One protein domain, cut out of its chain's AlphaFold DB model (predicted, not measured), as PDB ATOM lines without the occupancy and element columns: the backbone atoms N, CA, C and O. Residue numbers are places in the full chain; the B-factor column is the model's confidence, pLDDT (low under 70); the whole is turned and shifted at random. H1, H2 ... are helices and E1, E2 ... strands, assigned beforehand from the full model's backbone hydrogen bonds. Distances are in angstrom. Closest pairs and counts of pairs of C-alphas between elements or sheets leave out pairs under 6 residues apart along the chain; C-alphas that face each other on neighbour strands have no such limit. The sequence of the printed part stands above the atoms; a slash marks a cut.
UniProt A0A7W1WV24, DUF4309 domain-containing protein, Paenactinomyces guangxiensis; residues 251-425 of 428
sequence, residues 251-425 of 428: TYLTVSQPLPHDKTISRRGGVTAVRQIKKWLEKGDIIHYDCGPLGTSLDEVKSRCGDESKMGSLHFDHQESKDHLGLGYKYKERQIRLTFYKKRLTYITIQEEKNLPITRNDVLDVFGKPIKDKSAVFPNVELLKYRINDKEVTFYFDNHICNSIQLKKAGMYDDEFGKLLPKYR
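This is residues 251 to 425 of the 428 residues of the protein "DUF4309 domain-containing protein" of Paenactinomyces guangxiensis (UniProt A0A7W1WV24). One wide, twisted sheet of seven strands makes the body of this domain, and three helices cover one face of it: H2 over the part made by E2, E3 and E4, H1 and H3 over the part made by E5, E6 and E7. The long stretch of residues 283 to 297 leads from H1 to H2, and a short last helix, H4, lies off the sheet. The printed part has 175 residues, with four named helices and seven named strands in the order H1 H2 E1 E2 E3 E4 H3 E5 E6 E7 H4; the sheet's order is E1 E2 E3 E4 E7 E6 E5, all antiparallel. The class is mixed, helices and strands, with under half of the residues, 85 of 175, in named elements. The whole is compact, with a radius of gyration of the C-alphas of 15.6 A, and rounded, spanning 40 by 39 by 29 A.

Start with the sheet at C-alpha 314, at (130.593, 162.781, 101.014), where E1, residues 314 to 316, begins. E2 is residues 324 to 331 and E3 residues 334 to 341, each 23.6 A long; E4, residues 344 to 352, measures 24.2 A. Further on, find E5 at residues 382 to 388, 19.8 A, E6 at 391 to 398, 23.4 A, and E7 at 401 to 409, 24.7 A. Now look at the helices: H1, residues 270 to 282, starts at C-alpha 270, at (153.556, 180.852, 115.266), and runs 18.6 A. H2 is residues 298 to 305, 10.5 A, and H3 residues 360 to 367, 10.6 A. H4, residues 422 to 425, ends at C-alpha 425, at (142.729, 145.132, 102.291).

The sheet holds two meanders, runs of strands each the antiparallel neighbour of the one before: E1 E2 E3 E4 and E5 E6 E7. They are neighbours through E4 and E7, antiparallel at 178 degrees; look there for N 348 and O 407, 2.8 A apart and within hydrogen-bond range. In the hairpin of E2 and E3, N 327 and O 338 are 2.8 A apart; in that of E6 and E7, N 394 and O 406 are 2.9 A apart. At the edge strands, N 316 of E1 and O 326 of E2 are 3.2 A apart, and N 386 of E5 and O 393 of E6 are 2.8 A apart. H1, H2 and H3 on one face make two layers, helices over a sheet. H3, at a height over the sheet of 8.5 A, is over E6 and runs along the strands, at 10 degrees to E6 on the local plane. H1 touches H3 at a steep tilt of 49 degrees, the same way; their closest C-alphas, of Val 271 and Asp 362, are 4.9 A apart. H2 has a height over the sheet of 8.4 A, and its closest C-alpha to E4 is that of Leu 298, 6.1 A from that of Arg 344. H1 and H2 are apart. In H1 and H2 every O i to N i+4 pair is within hydrogen-bond range, in H3 3 of 4, and H4 is too short for such a pair.

The two C-alphas farthest apart, those of Arg 268 and Lys 322, are 43.6 A apart. The printed part has no cut. The links H1 to H2, H3 to E5 and E7 to H4 are long. The mean pLDDT of the printed part is 77.4, and 46 residues are under 70, among them residues 251 to 258, 306 to 326 and 374 to 381.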
ATOM      1  N   THR A 251     123.274 170.922 100.203       34.59
ATOM      2  CA  THR A 251     123.201 172.265 100.777       34.59
ATOM      3  C   THR A 251     124.061 172.237 102.034       34.59
ATOM      4  O   THR A 251     123.611 171.841 103.106       34.59
ATOM      5  N   TYR A 252     125.347 172.562 101.899       43.44
ATOM      6  CA  TYR A 252     126.211 172.713 103.058       43.44
ATOM      7  C   TYR A 252     125.600 173.795 103.939       43.44
ATOM      8  O   TYR A 252     125.361 174.919 103.493       43.44
ATOM      9  N   LEU A 253     125.315 173.441 105.188       38.47
ATOM     10  CA  LEU A 253     124.953 174.419 106.191       38.47
ATOM     11  C   LEU A 253     126.084 175.455 106.245       38.47
ATOM     12  O   LEU A 253     127.215 175.137 106.603       38.47
ATOM     13  N   THR A 254     125.770 176.710 105.928       40.38
ATOM     14  CA  THR A 254     126.594 177.913 106.154       40.38
ATOM     15  C   THR A 254     126.797 178.198 107.653       40.38
ATOM     16  O   THR A 254     126.942 179.341 108.079       40.38
ATOM     17  N   VAL A 255     126.786 177.156 108.481       47.94
ATOM     18  CA  VAL A 255     126.900 177.220 109.930       47.94
ATOM     19  C   VAL A 255     128.379 177.089 110.275       47.94
ATOM     20  O   VAL A 255     129.061 176.161 109.839       47.94
ATOM     21  N   SER A 256     128.905 178.043 111.038       56.22
ATOM     22  CA  SER A 256     130.216 177.899 111.667       56.22
ATOM     23  C   SER A 256     130.158 176.712 112.625       56.22
ATOM     24  O   SER A 256     129.279 176.690 113.485       56.22
ATOM     25  N   GLN A 257     131.072 175.746 112.508       60.19
ATOM     26  CA  GLN A 257     131.194 174.698 113.523       60.19
ATOM     27  C   GLN A 257     131.515 175.374 114.866       60.19
ATOM     28  O   GLN A 257     132.558 176.030 114.954       60.19
ATOM     29  N   PRO A 258     130.654 175.270 115.895       63.50
ATOM     30  CA  PRO A 258     131.015 175.751 117.217       63.50
ATOM     31  C   PRO A 258     132.177 174.887 117.705       63.50
ATOM     32  O   PRO A 258     132.030 173.682 117.888       63.50
ATOM     33  N   LEU A 259     133.352 175.497 117.838       72.75
ATOM     34  CA  LEU A 259     134.531 174.835 118.372       72.75
ATOM     35  C   LEU A 259     134.748 175.263 119.820       72.75
ATOM     36  O   LEU A 259     134.634 176.455 120.126       72.75
ATOM     37  N   PRO A 260     135.164 174.335 120.690       76.06
ATOM     38  CA  PRO A 260     135.750 174.682 121.972       76.06
ATOM     39  C   PRO A 260     136.913 175.677 121.814       76.06
ATOM     40  O   PRO A 260     137.671 175.654 120.835       76.06
ATOM     41  N   HIS A 261     137.080 176.576 122.785       72.81
ATOM     42  CA  HIS A 261     138.104 177.624 122.707       72.81
ATOM     43  C   HIS A 261     139.531 177.038 122.657       72.81
ATOM     44  O   HIS A 261     140.410 177.576 121.985       72.81
ATOM     45  N   ASP A 262     139.767 175.907 123.317       78.88
ATOM     46  CA  ASP A 262     141.037 175.169 123.338       78.88
ATOM     47  C   ASP A 262     141.324 174.394 122.038       78.88
ATOM     48  O   ASP A 262     142.468 173.988 121.790       78.88
ATOM     49  N   LYS A 263     140.310 174.243 121.182       83.50
ATOM     50  CA  LYS A 263     140.412 173.700 119.825       83.50
ATOM     51  C   LYS A 263     140.667 174.764 118.767       83.50
ATOM     52  O   LYS A 263     140.947 174.388 117.637       83.50
ATOM     53  N   THR A 264     140.608 176.052 119.100       82.75
ATOM     54  CA  THR A 264     140.819 177.155 118.149       82.75
ATOM     55  C   THR A 264     142.251 177.689 118.237       82.75
ATOM     56  O   THR A 264     142.755 177.927 119.337       82.75
ATOM     57  N   ILE A 265     142.924 177.886 117.095       80.00
ATOM     58  CA  ILE A 265     144.217 178.587 117.057       80.00
ATOM     59  C   ILE A 265     143.987 180.102 117.137       80.00
ATOM     60  O   ILE A 265     143.154 180.670 116.432       80.00
ATOM     61  N   SER A 266     144.795 180.784 117.951       72.38
ATOM     62  CA  SER A 266     144.888 182.248 117.938       72.38
ATOM     63  C   SER A 266     145.345 182.786 116.578       72.38
ATOM     64  O   SER A 266     146.342 182.326 116.028       72.38
ATOM     65  N   ARG A 267     144.716 183.869 116.101       75.00
ATOM     66  CA  ARG A 267     145.103 184.571 114.858       75.00
ATOM     67  C   ARG A 267     146.575 185.003 114.805       75.00
ATOM     68  O   ARG A 267     147.086 185.222 113.716       75.00
ATOM     69  N   ARG A 268     147.244 185.142 115.957       77.81
ATOM     70  CA  ARG A 268     148.677 185.485 116.029       77.81
ATOM     71  C   ARG A 268     149.599 184.333 115.620       77.81
ATOM     72  O   ARG A 268     150.716 184.607 115.205       77.81
ATOM     73  N   GLY A 269     149.144 183.084 115.735       85.81
ATOM     74  CA  GLY A 269     149.861 181.934 115.192       85.81
ATOM     75  C   GLY A 269     151.234 181.624 115.804       85.81
ATOM     76  O   GLY A 269     151.438 181.778 117.013       85.81
ATOM     77  N   GLY A 270     152.148 181.135 114.959       91.50
ATOM     78  CA  GLY A 270     153.556 180.852 115.266       91.50
ATOM     79  C   GLY A 270     153.813 179.623 116.152       91.50
ATOM     80  O   GLY A 270     152.925 178.804 116.402       91.50
ATOM     81  N   VAL A 271     155.034 179.517 116.687       92.81
ATOM     82  CA  VAL A 271     155.508 178.427 117.573       92.81
ATOM     83  C   VAL A 271     154.520 178.059 118.693       92.81
ATOM     84  O   VAL A 271     154.319 176.880 118.993       92.81
ATOM     85  N   THR A 272     153.861 179.036 119.324       91.06
ATOM     86  CA  THR A 272     152.875 178.768 120.388       91.06
ATOM     87  C   THR A 272     151.652 178.016 119.861       91.06
ATOM     88  O   THR A 272     151.202 177.064 120.504       91.06
ATOM     89  N   ALA A 273     151.144 178.388 118.682       91.25
ATOM     90  CA  ALA A 273     150.055 177.669 118.027       91.25
ATOM     91  C   ALA A 273     150.487 176.247 117.649       91.25
ATOM     92  O   ALA A 273     149.761 175.289 117.905       91.25
ATOM     93  N   VAL A 274     151.710 176.080 117.141       93.81
ATOM     94  CA  VAL A 274     152.260 174.756 116.820       93.81
ATOM     95  C   VAL A 274     152.390 173.873 118.072       93.81
ATOM     96  O   VAL A 274     152.054 172.688 118.030       93.81
ATOM     97  N   ARG A 275     152.783 174.425 119.228       93.50
ATOM     98  CA  ARG A 275     152.786 173.686 120.509       93.50
ATOM     99  C   ARG A 275     151.381 173.256 120.937       93.50
ATOM    100  O   ARG A 275     151.224 172.159 121.469       93.50
ATOM    101  N   GLN A 276     150.364 174.090 120.716       91.62
ATOM    102  CA  GLN A 276     148.965 173.721 120.967       91.62
ATOM    103  C   GLN A 276     148.517 172.587 120.035       91.62
ATOM    104  O   GLN A 276     147.924 171.618 120.503       91.62
ATOM    105  N   ILE A 277     148.857 172.669 118.745       92.62
ATOM    106  CA  ILE A 277     148.594 171.614 117.758       92.62
ATOM    107  C   ILE A 277     149.230 170.294 118.199       92.62
ATOM    108  O   ILE A 277     148.545 169.277 118.261       92.62
ATOM    109  N   LYS A 278     150.512 170.315 118.584       94.12
ATOM    110  CA  LYS A 278     151.244 169.130 119.050       94.12
ATOM    111  C   LYS A 278     150.531 168.412 120.199       94.12
ATOM    112  O   LYS A 278     150.352 167.200 120.121       94.12
ATOM    113  N   LYS A 279     150.041 169.153 121.202       93.38
ATOM    114  CA  LYS A 279     149.291 168.582 122.338       93.38
ATOM    115  C   LYS A 279     148.035 167.819 121.911       93.38
ATOM    116  O   LYS A 279     147.678 166.828 122.543       93.38
ATOM    117  N   TRP A 280     147.339 168.284 120.874       93.69
ATOM    118  CA  TRP A 280     146.159 167.593 120.347       93.69
ATOM    119  C   TRP A 280     146.540 166.375 119.508       93.69
ATOM    120  O   TRP A 280     145.975 165.300 119.711       93.69
ATOM    121  N   LEU A 281     147.559 166.506 118.658       94.00
ATOM    122  CA  LEU A 281     148.050 165.403 117.827       94.00
ATOM    123  C   LEU A 281     148.556 164.225 118.670       94.00
ATOM    124  O   LEU A 281     148.299 163.069 118.337       94.00
ATOM    125  N   GLU A 282     149.210 164.499 119.802       93.56
ATOM    126  CA  GLU A 282     149.640 163.476 120.768       93.56
ATOM    127  C   GLU A 282     148.458 162.656 121.315       93.56
ATOM    128  O   GLU A 282     148.567 161.433 121.460       93.56
ATOM    129  N   LYS A 283     147.299 163.298 121.518       93.69
ATOM    130  CA  LYS A 283     146.037 162.655 121.931       93.69
ATOM    131  C   LYS A 283     145.314 161.934 120.789       93.69
ATOM    132  O   LYS A 283     144.291 161.301 121.023       93.69
ATOM    133  N   GLY A 284     145.836 161.998 119.566       93.25
ATOM    134  CA  GLY A 284     145.182 161.424 118.395       93.25
ATOM    135  C   GLY A 284     144.082 162.296 117.828       93.25
ATOM    136  O   GLY A 284     143.215 161.788 117.134       93.25
ATOM    137  N   ASP A 285     144.128 163.592 118.095       93.38
ATOM    138  CA  ASP A 285     143.108 164.536 117.684       93.38
ATOM    139  C   ASP A 285     143.731 165.712 116.920       93.38
ATOM    140  O   ASP A 285     144.946 165.910 116.948       93.38
ATOM    141  N   ILE A 286     142.915 166.521 116.251       89.88
ATOM    142  CA  ILE A 286     143.369 167.747 115.590       89.88
ATOM    143  C   ILE A 286     142.617 168.945 116.185       89.88
ATOM    144  O   ILE A 286     141.486 168.850 116.662       89.88
ATOM    145  N   ILE A 287     143.288 170.092 116.214       87.56
ATOM    146  CA  ILE A 287     142.651 171.401 116.392       87.56
ATOM    147  C   ILE A 287     141.612 171.657 115.295       87.56
ATOM    148  O   ILE A 287     141.604 170.983 114.275       87.56
ATOM    149  N   HIS A 288     140.764 172.662 115.463       81.56
ATOM    150  CA  HIS A 288     139.767 173.041 114.463       81.56
ATOM    151  C   HIS A 288     138.772 171.916 114.099       81.56
ATOM    152  O   HIS A 288     138.090 171.957 113.075       81.56
ATOM    153  N   TYR A 289     138.667 170.922 114.977       84.88
ATOM    154  CA  TYR A 289     137.882 169.712 114.822       84.88
ATOM    155  C   TYR A 289     137.486 169.183 116.202       84.88
ATOM    156  O   TYR A 289     138.294 169.211 117.135       84.88
ATOM    157  N   ASP A 290     136.243 168.715 116.322       85.56
ATOM    158  CA  ASP A 290     135.677 168.234 117.589       85.56
ATOM    159  C   ASP A 290     134.783 166.989 117.419       85.56
ATOM    160  O   ASP A 290     133.890 166.719 118.218       85.56
ATOM    161  N   CYS A 291     135.007 166.198 116.360       84.00
ATOM    162  CA  CYS A 291     134.232 164.965 116.155       84.00
ATOM    163  C   CYS A 291     134.804 163.748 116.905       84.00
ATOM    164  O   CYS A 291     134.177 162.692 116.894       84.00
ATOM    165  N   GLY A 292     135.951 163.897 117.578       89.75
ATOM    166  CA  GLY A 292     136.597 162.869 118.403       89.75
ATOM    167  C   GLY A 292     137.932 162.357 117.835       89.75
ATOM    168  O   GLY A 292     138.140 162.359 116.631       89.75
ATOM    169  N   PRO A 293     138.868 161.888 118.675       94.81
ATOM    170  CA  PRO A 293     140.196 161.459 118.230       94.81
ATOM    171  C   PRO A 293     140.168 160.183 117.369       94.81
ATOM    172  O   PRO A 293     139.168 159.464 117.299       94.81
ATOM    173  N   LEU A 294     141.304 159.829 116.765       94.31
ATOM    174  CA  LEU A 294     141.527 158.512 116.167       94.31
ATOM    175  C   LEU A 294     141.086 157.389 117.128       94.31
ATOM    176  O   LEU A 294     141.404 157.403 118.315       94.31
ATOM    177  N   GLY A 295     140.360 156.401 116.602       93.31
ATOM    178  CA  GLY A 295     139.741 155.302 117.351       93.31
ATOM    179  C   GLY A 295     138.272 155.531 117.730       93.31
ATOM    180  O   GLY A 295     137.578 154.562 118.065       93.31
ATOM    181  N   THR A 296     137.774 156.767 117.619       94.50
ATOM    182  CA  THR A 296     136.353 157.094 117.823       94.50
ATOM    183  C   THR A 296     135.477 156.277 116.871       94.50
ATOM    184  O   THR A 296     135.852 156.014 115.723       94.50
ATOM    185  N   SER A 297     134.335 155.799 117.365       90.94
ATOM    186  CA  SER A 297     133.408 155.007 116.550       90.94
ATOM    187  C   SER A 297     132.680 155.877 115.523       90.94
ATOM    188  O   SER A 297     132.468 157.067 115.750       90.94
ATOM    189  N   LEU A 298     132.278 155.280 114.400       84.12
ATOM    190  CA  LEU A 298     131.475 155.959 113.379       84.12
ATOM    191  C   LEU A 298     130.211 156.602 113.970       84.12
ATOM    192  O   LEU A 298     129.929 157.763 113.687       84.12
ATOM    193  N   ASP A 299     129.490 155.870 114.819       85.19
ATOM    194  CA  ASP A 299     128.232 156.335 115.411       85.19
ATOM    195  C   ASP A 299     128.456 157.528 116.350       85.19
ATOM    196  O   ASP A 299     127.697 158.497 116.335       85.19
ATOM    197  N   GLU A 300     129.548 157.513 117.117       88.31
ATOM    198  CA  GLU A 300     129.924 158.631 117.983       88.31
ATOM    199  C   GLU A 300     130.333 159.873 117.177       88.31
ATOM    200  O   GLU A 300     129.907 160.983 117.505       88.31
ATOM    201  N   VAL A 301     131.092 159.700 116.087       85.06
ATOM    202  CA  VAL A 301     131.433 160.809 115.182       85.06
ATOM    203  C   VAL A 301     130.170 161.431 114.584       85.06
ATOM    204  O   VAL A 301     130.024 162.655 114.617       85.06
ATOM    205  N   LYS A 302     129.236 160.607 114.088       77.50
ATOM    206  CA  LYS A 302     127.944 161.067 113.550       77.50
ATOM    207  C   LYS A 302     127.127 161.816 114.600       77.50
ATOM    208  O   LYS A 302     126.548 162.858 114.306       77.50
ATOM    209  N   SER A 303     127.123 161.335 115.842       81.12
ATOM    210  CA  SER A 303     126.421 162.004 116.939       81.12
ATOM    211  C   SER A 303     126.995 163.387 117.257       81.12
ATOM    212  O   SER A 303     126.228 164.278 117.615       81.12
ATOM    213  N   ARG A 304     128.319 163.576 117.172       80.56
ATOM    214  CA  ARG A 304     128.981 164.843 117.535       80.56
ATOM    215  C   ARG A 304     128.987 165.857 116.401       80.56
ATOM    216  O   ARG A 304     128.677 167.024 116.610       80.56
ATOM    217  N   CYS A 305     129.338 165.411 115.200       73.38
ATOM    218  CA  CYS A 305     129.492 166.288 114.043       73.38
ATOM    219  C   CYS A 305     128.285 166.321 113.120       73.38
ATOM    220  O   CYS A 305     128.337 166.990 112.098       73.38
ATOM    221  N   GLY A 306     127.185 165.683 113.513       65.44
ATOM    222  CA  GLY A 306     125.941 165.680 112.767       65.44
ATOM    223  C   GLY A 306     125.831 164.501 111.810       65.44
ATOM    224  O   GLY A 306     126.823 163.952 111.318       65.44
ATOM    225  N   ASP A 307     124.578 164.127 111.572       56.16
ATOM    226  CA  ASP A 307     124.214 162.992 110.743       56.16
ATOM    227  C   ASP A 307     124.303 163.314 109.239       56.16
ATOM    228  O   ASP A 307     124.176 164.465 108.801       56.16
ATOM    229  N   GLU A 308     124.476 162.256 108.451       51.00
ATOM    230  CA  GLU A 308     124.729 162.238 107.005       51.00
ATOM    231  C   GLU A 308     123.678 162.989 106.173       51.00
ATOM    232  O   GLU A 308     123.964 163.437 105.063       51.00
ATOM    233  N   SER A 309     122.472 163.140 106.725       40.56
ATOM    234  CA  SER A 309     121.297 163.729 106.081       40.56
ATOM    235  C   SER A 309     121.241 165.262 106.113       40.56
ATOM    236  O   SER A 309     120.464 165.849 105.360       40.56
ATOM    237  N   LYS A 310     122.030 165.930 106.968       39.50
ATOM    238  CA  LYS A 310     121.964 167.400 107.168       39.50
ATOM    239  C   LYS A 310     123.273 168.139 106.910       39.50
ATOM    240  O   LYS A 310     123.274 169.360 106.785       39.50
ATOM    241  N   MET A 311     124.379 167.416 106.829       41.03
ATOM    242  CA  MET A 311     125.685 167.944 106.452       41.03
ATOM    243  C   MET A 311     126.094 167.223 105.179       41.03
ATOM    244  O   MET A 311     125.766 166.053 105.046       41.03
ATOM    245  N   GLY A 312     126.735 167.901 104.225       37.94
ATOM    246  CA  GLY A 312     127.132 167.314 102.942       37.94
ATOM    247  C   GLY A 312     128.131 166.167 103.088       37.94
ATOM    248  O   GLY A 312     129.316 166.346 102.816       37.94
ATOM    249  N   SER A 313     127.645 165.020 103.563       35.22
ATOM    250  CA  SER A 313     128.415 163.838 103.893       35.22
ATOM    251  C   SER A 313     128.790 163.141 102.599       35.22
ATOM    252  O   SER A 313     128.037 162.389 101.982       35.22
ATOM    253  N   LEU A 314     129.995 163.453 102.148       41.09
ATOM    254  CA  LEU A 314     130.593 162.781 101.014       41.09
ATOM    255  C   LEU A 314     131.033 161.397 101.480       41.09
ATOM    256  O   LEU A 314     132.024 161.265 102.198       41.09
ATOM    257  N   HIS A 315     130.249 160.388 101.103       41.34
ATOM    258  CA  HIS A 315     130.645 158.994 101.209       41.34
ATOM    259  C   HIS A 315     131.755 158.746 100.193       41.34
ATOM    260  O   HIS A 315     131.512 158.702  98.987       41.34
ATOM    261  N   PHE A 316     132.982 158.578 100.678       45.88
ATOM    262  CA  PHE A 316     134.047 158.020  99.854       45.88
ATOM    263  C   PHE A 316     133.934 156.504  99.954       45.88
ATOM    264  O   PHE A 316     134.556 155.889 100.822       45.88
ATOM    265  N   ASP A 317     133.122 155.900  99.090       37.84
ATOM    266  CA  ASP A 317     133.219 154.465  98.837       37.84
ATOM    267  C   ASP A 317     134.461 154.246  97.962       37.84
ATOM    268  O   ASP A 317     134.409 154.067  96.744       37.84
ATOM    269  N   HIS A 318     135.640 154.365  98.577       42.25
ATOM    270  CA  HIS A 318     136.810 153.740  97.993       42.25
ATOM    271  C   HIS A 318     136.512 152.242  98.015       42.25
ATOM    272  O   HIS A 318     136.559 151.633  99.082       42.25
ATOM    273  N   GLN A 319     136.235 151.658  96.844       41.47
ATOM    274  CA  GLN A 319     136.151 150.211  96.575       41.47
ATOM    275  C   GLN A 319     137.473 149.458  96.898       41.47
ATOM    276  O   GLN A 319     137.952 148.622  96.121       41.47
ATOM    277  N   GLU A 320     138.132 149.780  98.008       46.53
ATOM    278  CA  GLU A 320     139.339 149.139  98.508       46.53
ATOM    279  C   GLU A 320     139.014 148.084  99.581       46.53
ATOM    280  O   GLU A 320     139.757 147.111  99.662       46.53
ATOM    281  N   SER A 321     137.904 148.199 100.336       50.09
ATOM    282  CA  SER A 321     137.326 147.114 101.164       50.09
ATOM    283  C   SER A 321     135.953 147.505 101.746       50.09
ATOM    284  O   SER A 321     135.733 148.683 102.007       50.09
ATOM    285  N   LYS A 322     135.069 146.532 102.046       58.31
ATOM    286  CA  LYS A 322     133.779 146.760 102.754       58.31
ATOM    287  C   LYS A 322     133.932 147.432 104.129       58.31
ATOM    288  O   LYS A 322     132.969 147.968 104.665       58.31
ATOM    289  N   ASP A 323     135.135 147.387 104.692       66.62
ATOM    290  CA  ASP A 323     135.450 147.909 106.017       66.62
ATOM    291  C   ASP A 323     135.967 149.350 105.991       66.62
ATOM    292  O   ASP A 323     136.265 149.892 107.056       66.62
ATOM    293  N   HIS A 324     136.095 149.973 104.817       66.44
ATOM    294  CA  HIS A 324     136.655 151.311 104.668       66.44
ATOM    295  C   HIS A 324     135.585 152.321 104.256       66.44
ATOM    296  O   HIS A 324     134.994 152.200 103.189       66.44
ATOM    297  N   LEU A 325     135.351 153.330 105.093       69.06
ATOM    298  CA  LEU A 325     134.347 154.369 104.856       69.06
ATOM    299  C   LEU A 325     134.986 155.747 105.013       69.06
ATOM    300  O   LEU A 325     135.626 156.007 106.028       69.06
ATOM    301  N   GLY A 326     134.788 156.649 104.056       69.25
ATOM    302  CA  GLY A 326     135.121 158.063 104.233       69.25
ATOM    303  C   GLY A 326     133.892 158.921 104.526       69.25
ATOM    304  O   GLY A 326     132.858 158.719 103.897       69.25
ATOM    305  N   LEU A 327     134.030 159.896 105.430       70.25
ATOM    306  CA  LEU A 327     133.049 160.957 105.678       70.25
ATOM    307  C   LEU A 327     133.682 162.332 105.451       70.25
ATOM    308  O   LEU A 327     134.728 162.642 106.020       70.25
ATOM    309  N   GLY A 328     133.039 163.180 104.653       69.62
ATOM    310  CA  GLY A 328     133.417 164.585 104.486       69.62
ATOM    311  C   GLY A 328     132.470 165.535 105.215       69.62
ATOM    312  O   GLY A 328     131.258 165.378 105.125       69.62
ATOM    313  N   TYR A 329     133.016 166.558 105.869       71.31
ATOM    314  CA  TYR A 329     132.272 167.709 106.377       71.31
ATOM    315  C   TYR A 329     132.851 168.982 105.767       71.31
ATOM    316  O   TYR A 329     134.069 169.144 105.678       71.31
ATOM    317  N   LYS A 330     131.991 169.913 105.363       67.50
ATOM    318  CA  LYS A 330     132.413 171.240 104.917       67.50
ATOM    319  C   LYS A 330     131.627 172.292 105.679       67.50
ATOM    320  O   LYS A 330     130.401 172.316 105.621       67.50
ATOM    321  N   TYR A 331     132.360 173.133 106.391       70.25
ATOM    322  CA  TYR A 331     131.856 174.301 107.101       70.25
ATOM    323  C   TYR A 331     132.309 175.561 106.356       70.25
ATOM    324  O   TYR A 331     133.142 175.481 105.455       70.25
ATOM    325  N   LYS A 332     131.774 176.729 106.734       69.06
ATOM    326  CA  LYS A 332     131.982 177.996 106.007       69.06
ATOM    327  C   LYS A 332     133.442 178.282 105.627       69.06
ATOM    328  O   LYS A 332     133.657 178.757 104.530       69.06
ATOM    329  N   GLU A 333     134.395 178.001 106.514       73.50
ATOM    330  CA  GLU A 333     135.816 178.343 106.328       73.50
ATOM    331  C   GLU A 333     136.733 177.105 106.340       73.50
ATOM    332  O   GLU A 333     137.955 177.242 106.370       73.50
ATOM    333  N   ARG A 334     136.172 175.883 106.344       76.12
ATOM    334  CA  ARG A 334     136.976 174.655 106.416       76.12
ATOM    335  C   ARG A 334     136.345 173.435 105.776       76.12
ATOM    336  O   ARG A 334     135.127 173.276 105.729       76.12
ATOM    337  N   GLN A 335     137.205 172.498 105.419       77.75
ATOM    338  CA  GLN A 335     136.855 171.150 105.018       77.75
ATOM    339  C   GLN A 335     137.526 170.141 105.952       77.75
ATOM    340  O   GLN A 335     138.721 170.215 106.224       77.75
ATOM    341  N   ILE A 336     136.744 169.179 106.428       79.94
ATOM    342  CA  ILE A 336     137.193 168.056 107.244       79.94
ATOM    343  C   ILE A 336     136.921 166.778 106.454       79.94
ATOM    344  O   ILE A 336     135.819 166.582 105.942       79.94
ATOM    345  N   ARG A 337     137.912 165.896 106.350       79.75
ATOM    346  CA  ARG A 337     137.745 164.556 105.771       79.75
ATOM    347  C   ARG A 337     138.156 163.522 106.800       79.75
ATOM    348  O   ARG A 337     139.242 163.605 107.366       79.75
ATOM    349  N   LEU A 338     137.284 162.562 107.039       80.94
ATOM    350  CA  LEU A 338     137.457 161.487 108.000       80.94
ATOM    351  C   LEU A 338     137.462 160.163 107.261       80.94
ATOM    352  O   LEU A 338     136.730 159.982 106.291       80.94
ATOM    353  N   THR A 339     138.256 159.221 107.743       81.19
ATOM    354  CA  THR A 339     138.275 157.867 107.200       81.19
ATOM    355  C   THR A 339     138.225 156.856 108.320       81.19
ATOM    356  O   THR A 339     138.943 156.969 109.314       81.19
ATOM    357  N   PHE A 340     137.376 155.858 108.135       82.19
ATOM    358  CA  PHE A 340     137.101 154.797 109.075       82.19
ATOM    359  C   PHE A 340     137.559 153.471 108.492       82.19
ATOM    360  O   PHE A 340     137.311 153.183 107.324       82.19
ATOM    361  N   TYR A 341     138.164 152.646 109.337       85.06
ATOM    362  CA  TYR A 341     138.430 151.243 109.063       85.06
ATOM    363  C   TYR A 341     137.742 150.395 110.134       85.06
ATOM    364  O   TYR A 341     137.913 150.654 111.327       85.06
ATOM    365  N   LYS A 342     136.923 149.416 109.733       85.75
ATOM    366  CA  LYS A 342     136.088 148.605 110.641       85.75
ATOM    367  C   LYS A 342     135.268 149.480 111.606       85.75
ATOM    368  O   LYS A 342     135.231 149.241 112.812       85.75
ATOM    369  N   LYS A 343     134.644 150.539 111.066       83.94
ATOM    370  CA  LYS A 343     133.849 151.556 111.794       83.94
ATOM    371  C   LYS A 343     134.609 152.349 112.871       83.94
ATOM    372  O   LYS A 343     133.984 152.991 113.716       83.94
ATOM    373  N   ARG A 344     135.943 152.328 112.860       91.06
ATOM    374  CA  ARG A 344     136.801 153.098 113.774       91.06
ATOM    375  C   ARG A 344     137.552 154.166 113.000       91.06
ATOM    376  O   ARG A 344     138.114 153.864 111.954       91.06
ATOM    377  N   LEU A 345     137.575 155.392 113.514       90.38
ATOM    378  CA  LEU A 345     138.262 156.515 112.885       90.38
ATOM    379  C   LEU A 345     139.774 156.258 112.836       90.38
ATOM    380  O   LEU A 345     140.407 156.035 113.866       90.38
ATOM    381  N   THR A 346     140.363 156.288 111.649       91.31
ATOM    382  CA  THR A 346     141.783 155.974 111.423       91.31
ATOM    383  C   THR A 346     142.527 157.060 110.653       91.31
ATOM    384  O   THR A 346     143.760 157.034 110.624       91.31
ATOM    385  N   TYR A 347     141.805 158.035 110.097       88.88
ATOM    386  CA  TYR A 347     142.362 159.177 109.381       88.88
ATOM    387  C   TYR A 347     141.495 160.420 109.618       88.88
ATOM    388  O   TYR A 347     140.276 160.361 109.466       88.88
ATOM    389  N   ILE A 348     142.129 161.548 109.939       90.12
ATOM    390  CA  ILE A 348     141.539 162.888 109.963       90.12
ATOM    391  C   ILE A 348     142.358 163.818 109.049       90.12
ATOM    392  O   ILE A 348     143.579 163.883 109.155       90.12
ATOM    393  N   THR A 349     141.693 164.553 108.162       87.69
ATOM    394  CA  THR A 349     142.263 165.659 107.377       87.69
ATOM    395  C   THR A 349     141.484 166.921 107.673       87.69
ATOM    396  O   THR A 349     140.254 166.896 107.638       87.69
ATOM    397  N   ILE A 350     142.190 168.026 107.888       87.31
ATOM    398  CA  ILE A 350     141.602 169.362 107.940       87.31
ATOM    399  C   ILE A 350     142.284 170.226 106.896       87.31
ATOM    400  O   ILE A 350     143.511 170.241 106.785       87.31
ATOM    401  N   GLN A 351     141.473 170.946 106.137       85.56
ATOM    402  CA  GLN A 351     141.899 171.972 105.206       85.56
ATOM    403  C   GLN A 351     141.118 173.240 105.526       85.56
ATOM    404  O   GLN A 351     139.888 173.232 105.538       85.56
ATOM    405  N   GLU A 352     141.827 174.320 105.816       81.06
ATOM    406  CA  GLU A 352     141.213 175.621 106.069       81.06
ATOM    407  C   GLU A 352     141.193 176.421 104.762       81.06
ATOM    408  O   GLU A 352     142.117 176.330 103.957       81.06
ATOM    409  N   GLU A 353     140.137 177.200 104.531       72.06
ATOM    410  CA  GLU A 353     140.048 178.088 103.363       72.06
ATOM    411  C   GLU A 353     141.025 179.266 103.484       72.06
ATOM    412  O   GLU A 353     141.574 179.745 102.495       72.06
ATOM    413  N   LYS A 354     141.282 179.707 104.721       78.94
ATOM    414  CA  LYS A 354     142.374 180.624 105.049       78.94
ATOM    415  C   LYS A 354     143.506 179.831 105.675       78.94
ATOM    416  O   LYS A 354     143.281 179.120 106.652       78.94
ATOM    417  N   ASN A 355     144.716 180.006 105.153       80.69
ATOM    418  CA  ASN A 355     145.897 179.336 105.683       80.69
ATOM    419  C   ASN A 355     146.025 179.552 107.202       80.69
ATOM    420  O   ASN A 355     145.790 180.649 107.722       80.69
ATOM    421  N   LEU A 356     146.405 178.492 107.910       85.44
ATOM    422  CA  LEU A 356     146.708 178.555 109.332       85.44
ATOM    423  C   LEU A 356     147.902 179.495 109.533       85.44
ATOM    424  O   LEU A 356     148.858 179.412 108.767       85.44
ATOM    425  N   PRO A 357     147.909 180.355 110.568       89.12
ATOM    426  CA  PRO A 357     148.991 181.312 110.800       89.12
ATOM    427  C   PRO A 357     150.254 180.628 111.371       89.12
ATOM    428  O   PRO A 357     150.797 181.039 112.390       89.12
ATOM    429  N   ILE A 358     150.706 179.535 110.760       91.81
ATOM    430  CA  ILE A 358     151.898 178.771 111.130       91.81
ATOM    431  C   ILE A 358     152.720 178.509 109.867       91.81
ATOM    432  O   ILE A 358     152.182 178.150 108.814       91.81
ATOM    433  N   THR A 359     154.028 178.697 109.977       92.19
ATOM    434  CA  THR A 359     154.975 178.502 108.878       92.19
ATOM    435  C   THR A 359     155.684 177.159 108.994       92.19
ATOM    436  O   THR A 359     155.645 176.491 110.031       92.19
ATOM    437  N   ARG A 360     156.387 176.771 107.928       92.00
ATOM    438  CA  ARG A 360     157.251 175.583 107.926       92.00
ATOM    439  C   ARG A 360     158.288 175.615 109.059       92.00
ATOM    440  O   ARG A 360     158.489 174.604 109.730       92.00
ATOM    441  N   ASN A 361     158.901 176.774 109.305       93.12
ATOM    442  CA  ASN A 361     159.920 176.941 110.347       93.12
ATOM    443  C   ASN A 361     159.329 176.798 111.755       93.12
ATOM    444  O   ASN A 361     159.903 176.086 112.571       93.12
ATOM    445  N   ASP A 362     158.137 177.352 112.009       95.12
ATOM    446  CA  ASP A 362     157.459 177.175 113.303       95.12
ATOM    447  C   ASP A 362     157.224 175.690 113.630       95.12
ATOM    448  O   ASP A 362     157.303 175.269 114.787       95.12
ATOM    449  N   VAL A 363     156.909 174.886 112.606       94.88
ATOM    450  CA  VAL A 363     156.698 173.440 112.752       94.88
ATOM    451  C   VAL A 363     158.013 172.718 113.041       94.88
ATOM    452  O   VAL A 363     158.055 171.897 113.959       94.88
ATOM    453  N   LEU A 364     159.087 173.048 112.321       94.62
ATOM    454  CA  LEU A 364     160.423 172.493 112.570       94.62
ATOM    455  C   LEU A 364     160.924 172.810 113.986       94.62
ATOM    456  O   LEU A 364     161.448 171.920 114.654       94.62
ATOM    457  N   ASP A 365     160.686 174.020 114.488       95.19
ATOM    458  CA  ASP A 365     161.119 174.436 115.829       95.19
ATOM    459  C   ASP A 365     160.465 173.617 116.957       95.19
ATOM    460  O   ASP A 365     161.039 173.440 118.033       95.19
ATOM    461  N   VAL A 366     159.249 173.102 116.740       96.12
ATOM    462  CA  VAL A 366     158.472 172.384 117.768       96.12
ATOM    463  C   VAL A 366     158.542 170.863 117.624       96.12
ATOM    464  O   VAL A 366     158.506 170.133 118.627       96.12
ATOM    465  N   PHE A 367     158.582 170.368 116.388       95.12
ATOM    466  CA  PHE A 367     158.603 168.935 116.090       95.12
ATOM    467  C   PHE A 367     160.009 168.402 115.801       95.12
ATOM    468  O   PHE A 367     160.216 167.190 115.876       95.12
ATOM    469  N   GLY A 368     160.983 169.275 115.542       93.12
ATOM    470  CA  GLY A 368     162.347 168.896 115.202       93.12
ATOM    471  C   GLY A 368     162.453 168.352 113.780       93.12
ATOM    472  O   GLY A 368     161.794 168.825 112.857       93.12
ATOM    473  N   LYS A 369     163.314 167.347 113.587       93.19
ATOM    474  CA  LYS A 369     163.592 166.783 112.262       93.19
ATOM    475  C   LYS A 369     162.423 165.904 111.774       93.19
ATOM    476  O   LYS A 369     162.088 164.934 112.458       93.19
ATOM    477  N   PRO A 370     161.835 166.177 110.594       92.62
ATOM    478  CA  PRO A 370     160.770 165.353 110.030       92.62
ATOM    479  C   PRO A 370     161.297 164.009 109.509       92.62
ATOM    480  O   PRO A 370     162.462 163.878 109.130       92.62
ATOM    481  N   ILE A 371     160.407 163.016 109.423       90.12
ATOM    482  CA  ILE A 371     160.686 161.747 108.730       90.12
ATOM    483  C   ILE A 371     160.639 161.905 107.202       90.12
ATOM    484  O   ILE A 371     161.241 161.109 106.489       90.12
ATOM    485  N   LYS A 372     159.938 162.931 106.697       81.50
ATOM    486  CA  LYS A 372     159.887 163.308 105.275       81.50
ATOM    487  C   LYS A 372     159.688 164.819 105.150       81.50
ATOM    488  O   LYS A 372     158.840 165.374 105.842       81.50
ATOM    489  N   ASP A 373     160.455 165.449 104.263       78.19
ATOM    490  CA  ASP A 373     160.577 166.915 104.157       78.19
ATOM    491  C   ASP A 373     160.334 167.457 102.729       78.19
ATOM    492  O   ASP A 373     160.683 168.585 102.399       78.19
ATOM    493  N   LYS A 374     159.785 166.634 101.825       67.75
ATOM    494  CA  LYS A 374     159.420 167.038 100.455       67.75
ATOM    495  C   LYS A 374     158.242 166.218  99.937       67.75
ATOM    496  O   LYS A 374     158.118 165.029 100.253       67.75
ATOM    497  N   SER A 375     157.394 166.848  99.125       55.94
ATOM    498  CA  SER A 375     156.370 166.156  98.342       55.94
ATOM    499  C   SER A 375     157.026 165.433  97.169       55.94
ATOM    500  O   SER A 375     157.837 166.018  96.462       55.94
ATOM    501  N   ALA A 376     156.694 164.155  96.975       48.00
ATOM    502  CA  ALA A 376     157.153 163.388  95.814       48.00
ATOM    503  C   ALA A 376     156.264 163.614  94.575       48.00
ATOM    504  O   ALA A 376     156.635 163.207  93.483       48.00
ATOM    505  N   VAL A 377     155.085 164.228  94.750       44.34
ATOM    506  CA  VAL A 377     153.990 164.175  93.764       44.34
ATOM    507  C   VAL A 377     153.582 165.562  93.250       44.34
ATOM    508  O   VAL A 377     153.051 165.662  92.150       44.34
ATOM    509  N   PHE A 378     153.848 166.643  93.998       51.47
ATOM    510  CA  PHE A 378     153.425 167.998  93.616       51.47
ATOM    511  C   PHE A 378     154.572 169.010  93.765       51.47
ATOM    512  O   PHE A 378     155.068 169.173  94.882       51.47
ATOM    513  N   PRO A 379     154.973 169.709  92.684       47.09
ATOM    514  CA  PRO A 379     156.184 170.537  92.662       47.09
ATOM    515  C   PRO A 379     156.104 171.806  93.525       47.09
ATOM    516  O   PRO A 379     157.140 172.318  93.932       47.09
ATOM    517  N   ASN A 380     154.897 172.272  93.866       58.94
ATOM    518  CA  ASN A 380     154.683 173.529  94.600       58.94
ATOM    519  C   ASN A 380     154.112 173.334  96.015       58.94
ATOM    520  O   ASN A 380     153.737 174.304  96.664       58.94
ATOM    521  N   VAL A 381     154.013 172.088  96.489       64.81
ATOM    522  CA  VAL A 381     153.476 171.785  97.822       64.81
ATOM    523  C   VAL A 381     154.606 171.272  98.698       64.81
ATOM    524  O   VAL A 381     155.099 170.155  98.518       64.81
ATOM    525  N   GLU A 382     155.012 172.082  99.668       81.12
ATOM    526  CA  GLU A 382     155.945 171.639 100.698       81.12
ATOM    527  C   GLU A 382     155.181 170.796 101.721       81.12
ATOM    528  O   GLU A 382     154.032 171.088 102.062       81.12
ATOM    529  N   LEU A 383     155.812 169.736 102.230       87.94
ATOM    530  CA  LEU A 383     155.233 168.950 103.313       87.94
ATOM    531  C   LEU A 383     156.269 168.617 104.374       87.94
ATOM    532  O   LEU A 383     157.432 168.364 104.064       87.94
ATOM    533  N   LEU A 384     155.807 168.555 105.620       90.94
ATOM    534  CA  LEU A 384     156.561 168.031 106.749       90.94
ATOM    535  C   LEU A 384     155.800 166.858 107.353       90.94
ATOM    536  O   LEU A 384     154.667 167.021 107.807       90.94
ATOM    537  N   LYS A 385     156.430 165.685 107.383       91.50
ATOM    538  CA  LYS A 385     155.852 164.476 107.974       91.50
ATOM    539  C   LYS A 385     156.567 164.103 109.266       91.50
ATOM    540  O   LYS A 385     157.795 164.067 109.308       91.50
ATOM    541  N   TYR A 386     155.802 163.727 110.285       94.06
ATOM    542  CA  TYR A 386     156.297 163.279 111.585       94.06
ATOM    543  C   TYR A 386     155.599 161.995 112.027       94.06
ATOM    544  O   TYR A 386     154.446 161.743 111.676       94.06
ATOM    545  N   ARG A 387     156.291 161.197 112.845       92.94
ATOM    546  CA  ARG A 387     155.691 160.092 113.597       92.94
ATOM    547  C   ARG A 387     155.600 160.485 115.068       92.94
ATOM    548  O   ARG A 387     156.595 160.893 115.656       92.94
ATOM    549  N   ILE A 388     154.409 160.349 115.642       92.00
ATOM    550  CA  ILE A 388     154.122 160.629 117.050       92.00
ATOM    551  C   ILE A 388     153.476 159.369 117.623       92.00
ATOM    552  O   ILE A 388     152.291 159.119 117.407       92.00
ATOM    553  N   ASN A 389     154.258 158.554 118.331       90.12
ATOM    554  CA  ASN A 389     153.828 157.240 118.818       90.12
ATOM    555  C   ASN A 389     153.288 156.358 117.669       90.12
ATOM    556  O   ASN A 389     153.971 156.139 116.668       90.12
ATOM    557  N   ASP A 390     152.053 155.876 117.796       90.44
ATOM    558  CA  ASP A 390     151.325 155.058 116.824       90.44
ATOM    559  C   ASP A 390     150.626 155.877 115.720       90.44
ATOM    560  O   ASP A 390     149.751 155.367 115.015       90.44
ATOM    561  N   LYS A 391     150.998 157.152 115.555       93.75
ATOM    562  CA  LYS A 391     150.348 158.110 114.653       93.75
ATOM    563  C   LYS A 391     151.348 158.736 113.699       93.75
ATOM    564  O   LYS A 391     152.528 158.898 114.011       93.75
ATOM    565  N   GLU A 392     150.855 159.131 112.540       93.25
ATOM    566  CA  GLU A 392     151.593 159.913 111.562       93.25
ATOM    567  C   GLU A 392     150.858 161.210 111.282       93.25
ATOM    568  O   GLU A 392     149.639 161.216 111.103       93.25
ATOM    569  N   VAL A 393     151.619 162.298 111.250       93.50
ATOM    570  CA  VAL A 393     151.113 163.642 110.994       93.50
ATOM    571  C   VAL A 393     151.817 164.207 109.781       93.50
ATOM    572  O   VAL A 393     153.044 164.129 109.702       93.50
ATOM    573  N   THR A 394     151.051 164.807 108.878       91.19
ATOM    574  CA  THR A 394     151.586 165.551 107.738       91.19
ATOM    575  C   THR A 394     151.049 166.973 107.765       91.19
ATOM    576  O   THR A 394     149.838 167.181 107.816       91.19
ATOM    577  N   PHE A 395     151.953 167.946 107.718       91.94
ATOM    578  CA  PHE A 395     151.641 169.352 107.488       91.94
ATOM    579  C   PHE A 395     151.895 169.665 106.021       91.94
ATOM    580  O   PHE A 395     152.966 169.329 105.516       91.94
ATOM    581  N   TYR A 396     150.933 170.303 105.365       88.12
ATOM    582  CA  TYR A 396     151.053 170.786 103.994       88.12
ATOM    583  C   TYR A 396     151.143 172.302 104.005       88.12
ATOM    584  O   TYR A 396     150.391 172.965 104.726       88.12
ATOM    585  N   PHE A 397     152.064 172.831 103.210       85.88
ATOM    586  CA  PHE A 397     152.299 174.258 103.090       85.88
ATOM    587  C   PHE A 397     152.118 174.687 101.642       85.88
ATOM    588  O   PHE A 397     152.663 174.076 100.720       85.88
ATOM    589  N   ASP A 398     151.364 175.764 101.480       80.06
ATOM    590  CA  ASP A 398     151.194 176.486 100.231       80.06
ATOM    591  C   ASP A 398     151.763 177.892 100.438       80.06
ATOM    592  O   ASP A 398     151.438 178.563 101.424       80.06
ATOM    593  N   ASN A 399     152.686 178.307  99.571       77.50
ATOM    594  CA  ASN A 399     153.462 179.542  99.727       77.50
ATOM    595  C   ASN A 399     154.091 179.697 101.135       77.50
ATOM    596  O   ASN A 399     154.032 180.765 101.742       77.50
ATOM    597  N   HIS A 400     154.665 178.612 101.672       82.25
ATOM    598  CA  HIS A 400     155.295 178.514 103.004       82.25
ATOM    599  C   HIS A 400     154.373 178.687 104.226       82.25
ATOM    600  O   HIS A 400     154.853 178.693 105.367       82.25
ATOM    601  N   ILE A 401     153.055 178.777 104.024       86.75
ATOM    602  CA  ILE A 401     152.063 178.868 105.100       86.75
ATOM    603  C   ILE A 401     151.238 177.581 105.125       86.75
ATOM    604  O   ILE A 401     150.840 177.059 104.085       86.75
ATOM    605  N   CYS A 402     150.992 177.036 106.315       87.75
ATOM    606  CA  CYS A 402     150.278 175.771 106.450       87.75
ATOM    607  C   CYS A 402     148.819 175.912 105.996       87.75
ATOM    608  O   CYS A 402     148.068 176.708 106.556       87.75
ATOM    609  N   ASN A 403     148.390 175.100 105.032       85.31
ATOM    610  CA  ASN A 403     147.016 175.106 104.516       85.31
ATOM    611  C   ASN A 403     146.217 173.857 104.933       85.31
ATOM    612  O   ASN A 403     144.988 173.897 105.020       85.31
ATOM    613  N   SER A 404     146.901 172.750 105.237       88.56
ATOM    614  CA  SER A 404     146.262 171.500 105.640       88.56
ATOM    615  C   SER A 404     147.099 170.710 106.643       88.56
ATOM    616  O   SER A 404     148.329 170.692 106.586       88.56
ATOM    617  N   ILE A 405     146.406 170.035 107.561       91.69
ATOM    618  CA  ILE A 405     146.988 169.092 108.517       91.69
ATOM    619  C   ILE A 405     146.276 167.751 108.357       91.69
ATOM    620  O   ILE A 405     145.045 167.676 108.355       91.69
ATOM    621  N   GLN A 406     147.061 166.685 108.265       91.56
ATOM    622  CA  GLN A 406     146.587 165.307 108.249       91.56
ATOM    623  C   GLN A 406     147.111 164.558 109.467       91.56
ATOM    624  O   GLN A 406     148.284 164.677 109.814       91.56
ATOM    625  N   LEU A 407     146.254 163.746 110.077       93.56
ATOM    626  CA  LEU A 407     146.581 162.831 111.163       93.56
ATOM    627  C   LEU A 407     146.028 161.448 110.824       93.56
ATOM    628  O   LEU A 407     144.825 161.285 110.624       93.56
ATOM    629  N   LYS A 408     146.887 160.433 110.805       91.31
ATOM    630  CA  LYS A 408     146.499 159.056 110.486       91.31
ATOM    631  C   LYS A 408     147.149 158.050 111.427       91.31
ATOM    632  O   LYS A 408     148.198 158.316 112.015       91.31
ATOM    633  N   LYS A 409     146.549 156.866 111.549       91.88
ATOM    634  CA  LYS A 409     147.174 155.740 112.255       91.88
ATOM    635  C   LYS A 409     148.417 155.269 111.491       91.88
ATOM    636  O   LYS A 409     148.354 155.006 110.286       91.88
ATOM    637  N   ALA A 410     149.553 155.192 112.180       89.56
ATOM    638  CA  ALA A 410     150.843 154.902 111.566       89.56
ATOM    639  C   ALA A 410     150.858 153.515 110.916       89.56
ATOM    640  O   ALA A 410     150.357 152.539 111.478       89.56
ATOM    641  N   GLY A 411     151.451 153.422 109.724       85.19
ATOM    642  CA  GLY A 411     151.633 152.150 109.024       85.19
ATOM    643  C   GLY A 411     150.346 151.467 108.553       85.19
ATOM    644  O   GLY A 411     150.422 150.302 108.166       85.19
ATOM    645  N   MET A 412     149.192 152.149 108.587       84.38
ATOM    646  CA  MET A 412     147.945 151.684 107.959       84.38
ATOM    647  C   MET A 412     147.788 152.148 106.518       84.38
ATOM    648  O   MET A 412     147.148 151.460 105.727       84.38
ATOM    649  N   TYR A 413     148.390 153.286 106.190       80.56
ATOM    650  CA  TYR A 413     148.224 153.955 104.914       80.56
ATOM    651  C   TYR A 413     149.571 154.145 104.232       80.56
ATOM    652  O   TYR A 413     150.563 154.381 104.924       80.56
ATOM    653  N   ASP A 414     149.603 154.090 102.905       71.50
ATOM    654  CA  ASP A 414     150.788 154.455 102.138       71.50
ATOM    655  C   ASP A 414     151.158 155.944 102.325       71.50
ATOM    656  O   ASP A 414     150.385 156.763 102.847       71.50
ATOM    657  N   ASP A 415     152.389 156.272 101.938       63.28
ATOM    658  CA  ASP A 415     153.023 157.574 102.172       63.28
ATOM    659  C   ASP A 415     152.899 158.557 101.010       63.28
ATOM    660  O   ASP A 415     153.309 159.714 101.141       63.28
ATOM    661  N   GLU A 416     152.355 158.105  99.886       54.00
ATOM    662  CA  GLU A 416     152.268 158.881  98.648       54.00
ATOM    663  C   GLU A 416     150.837 159.328  98.353       54.00
ATOM    664  O   GLU A 416     150.626 160.444  97.887       54.00
ATOM    665  N   PHE A 417     149.854 158.496  98.688       51.16
ATOM    666  CA  PHE A 417     148.456 158.648  98.292       51.16
ATOM    667  C   PHE A 417     147.475 158.470  99.458       51.16
ATOM    668  O   PHE A 417     146.281 158.705  99.294       51.16
ATOM    669  N   GLY A 418     147.953 158.063 100.639       61.56
ATOM    670  CA  GLY A 418     147.126 157.873 101.824       61.56
ATOM    671  C   GLY A 418     146.158 156.697 101.712       61.56
ATOM    672  O   GLY A 418     145.157 156.689 102.425       61.56
ATOM    673  N   LYS A 419     146.430 155.708 100.848       67.44
ATOM    674  CA  LYS A 419     145.557 154.538 100.673       67.44
ATOM    675  C   LYS A 419     145.880 153.450 101.682       67.44
ATOM    676  O   LYS A 419     147.023 153.332 102.114       67.44
ATOM    677  N   LEU A 420     144.902 152.612 102.034       71.12
ATOM    678  CA  LEU A 420     145.140 151.484 102.944       71.12
ATOM    679  C   LEU A 420     146.238 150.570 102.388       71.12
ATOM    680  O   LEU A 420     146.213 150.234 101.208       71.12
ATOM    681  N   LEU A 421     147.169 150.106 103.217       76.19
ATOM    682  CA  LEU A 421     148.177 149.143 102.766       76.19
ATOM    683  C   LEU A 421     147.539 147.774 102.449       76.19
ATOM    684  O   LEU A 421     146.586 147.384 103.130       76.19
ATOM    685  N   PRO A 422     148.086 146.992 101.493       73.12
ATOM    686  CA  PRO A 422     147.512 145.710 101.060       73.12
ATOM    687  C   PRO A 422     147.182 144.731 102.196       73.12
ATOM    688  O   PRO A 422     146.147 144.068 102.167       73.12
ATOM    689  N   LYS A 423     148.005 144.697 103.255       77.38
ATOM    690  CA  LYS A 423     147.785 143.848 104.438       77.38
ATOM    691  C   LYS A 423     146.484 144.141 105.200       77.38
ATOM    692  O   LYS A 423     146.012 143.274 105.921       77.38
ATOM    693  N   TYR A 424     145.905 145.334 105.042       73.00
ATOM    694  CA  TYR A 424     144.609 145.709 105.622       73.00
ATOM    695  C   TYR A 424     143.443 145.562 104.638       73.00
ATOM    696  O   TYR A 424     142.292 145.615 105.064       73.00
ATOM    697  N   ARG A 425     143.731 145.370 103.343       63.69
ATOM    698  CA  ARG A 425     142.729 145.132 102.291       63.69
ATOM    699  C   ARG A 425     142.354 143.654 102.166       63.69
ATOM    700  O   ARG A 425     141.206 143.347 101.876       63.69
TER     701      ARG A 425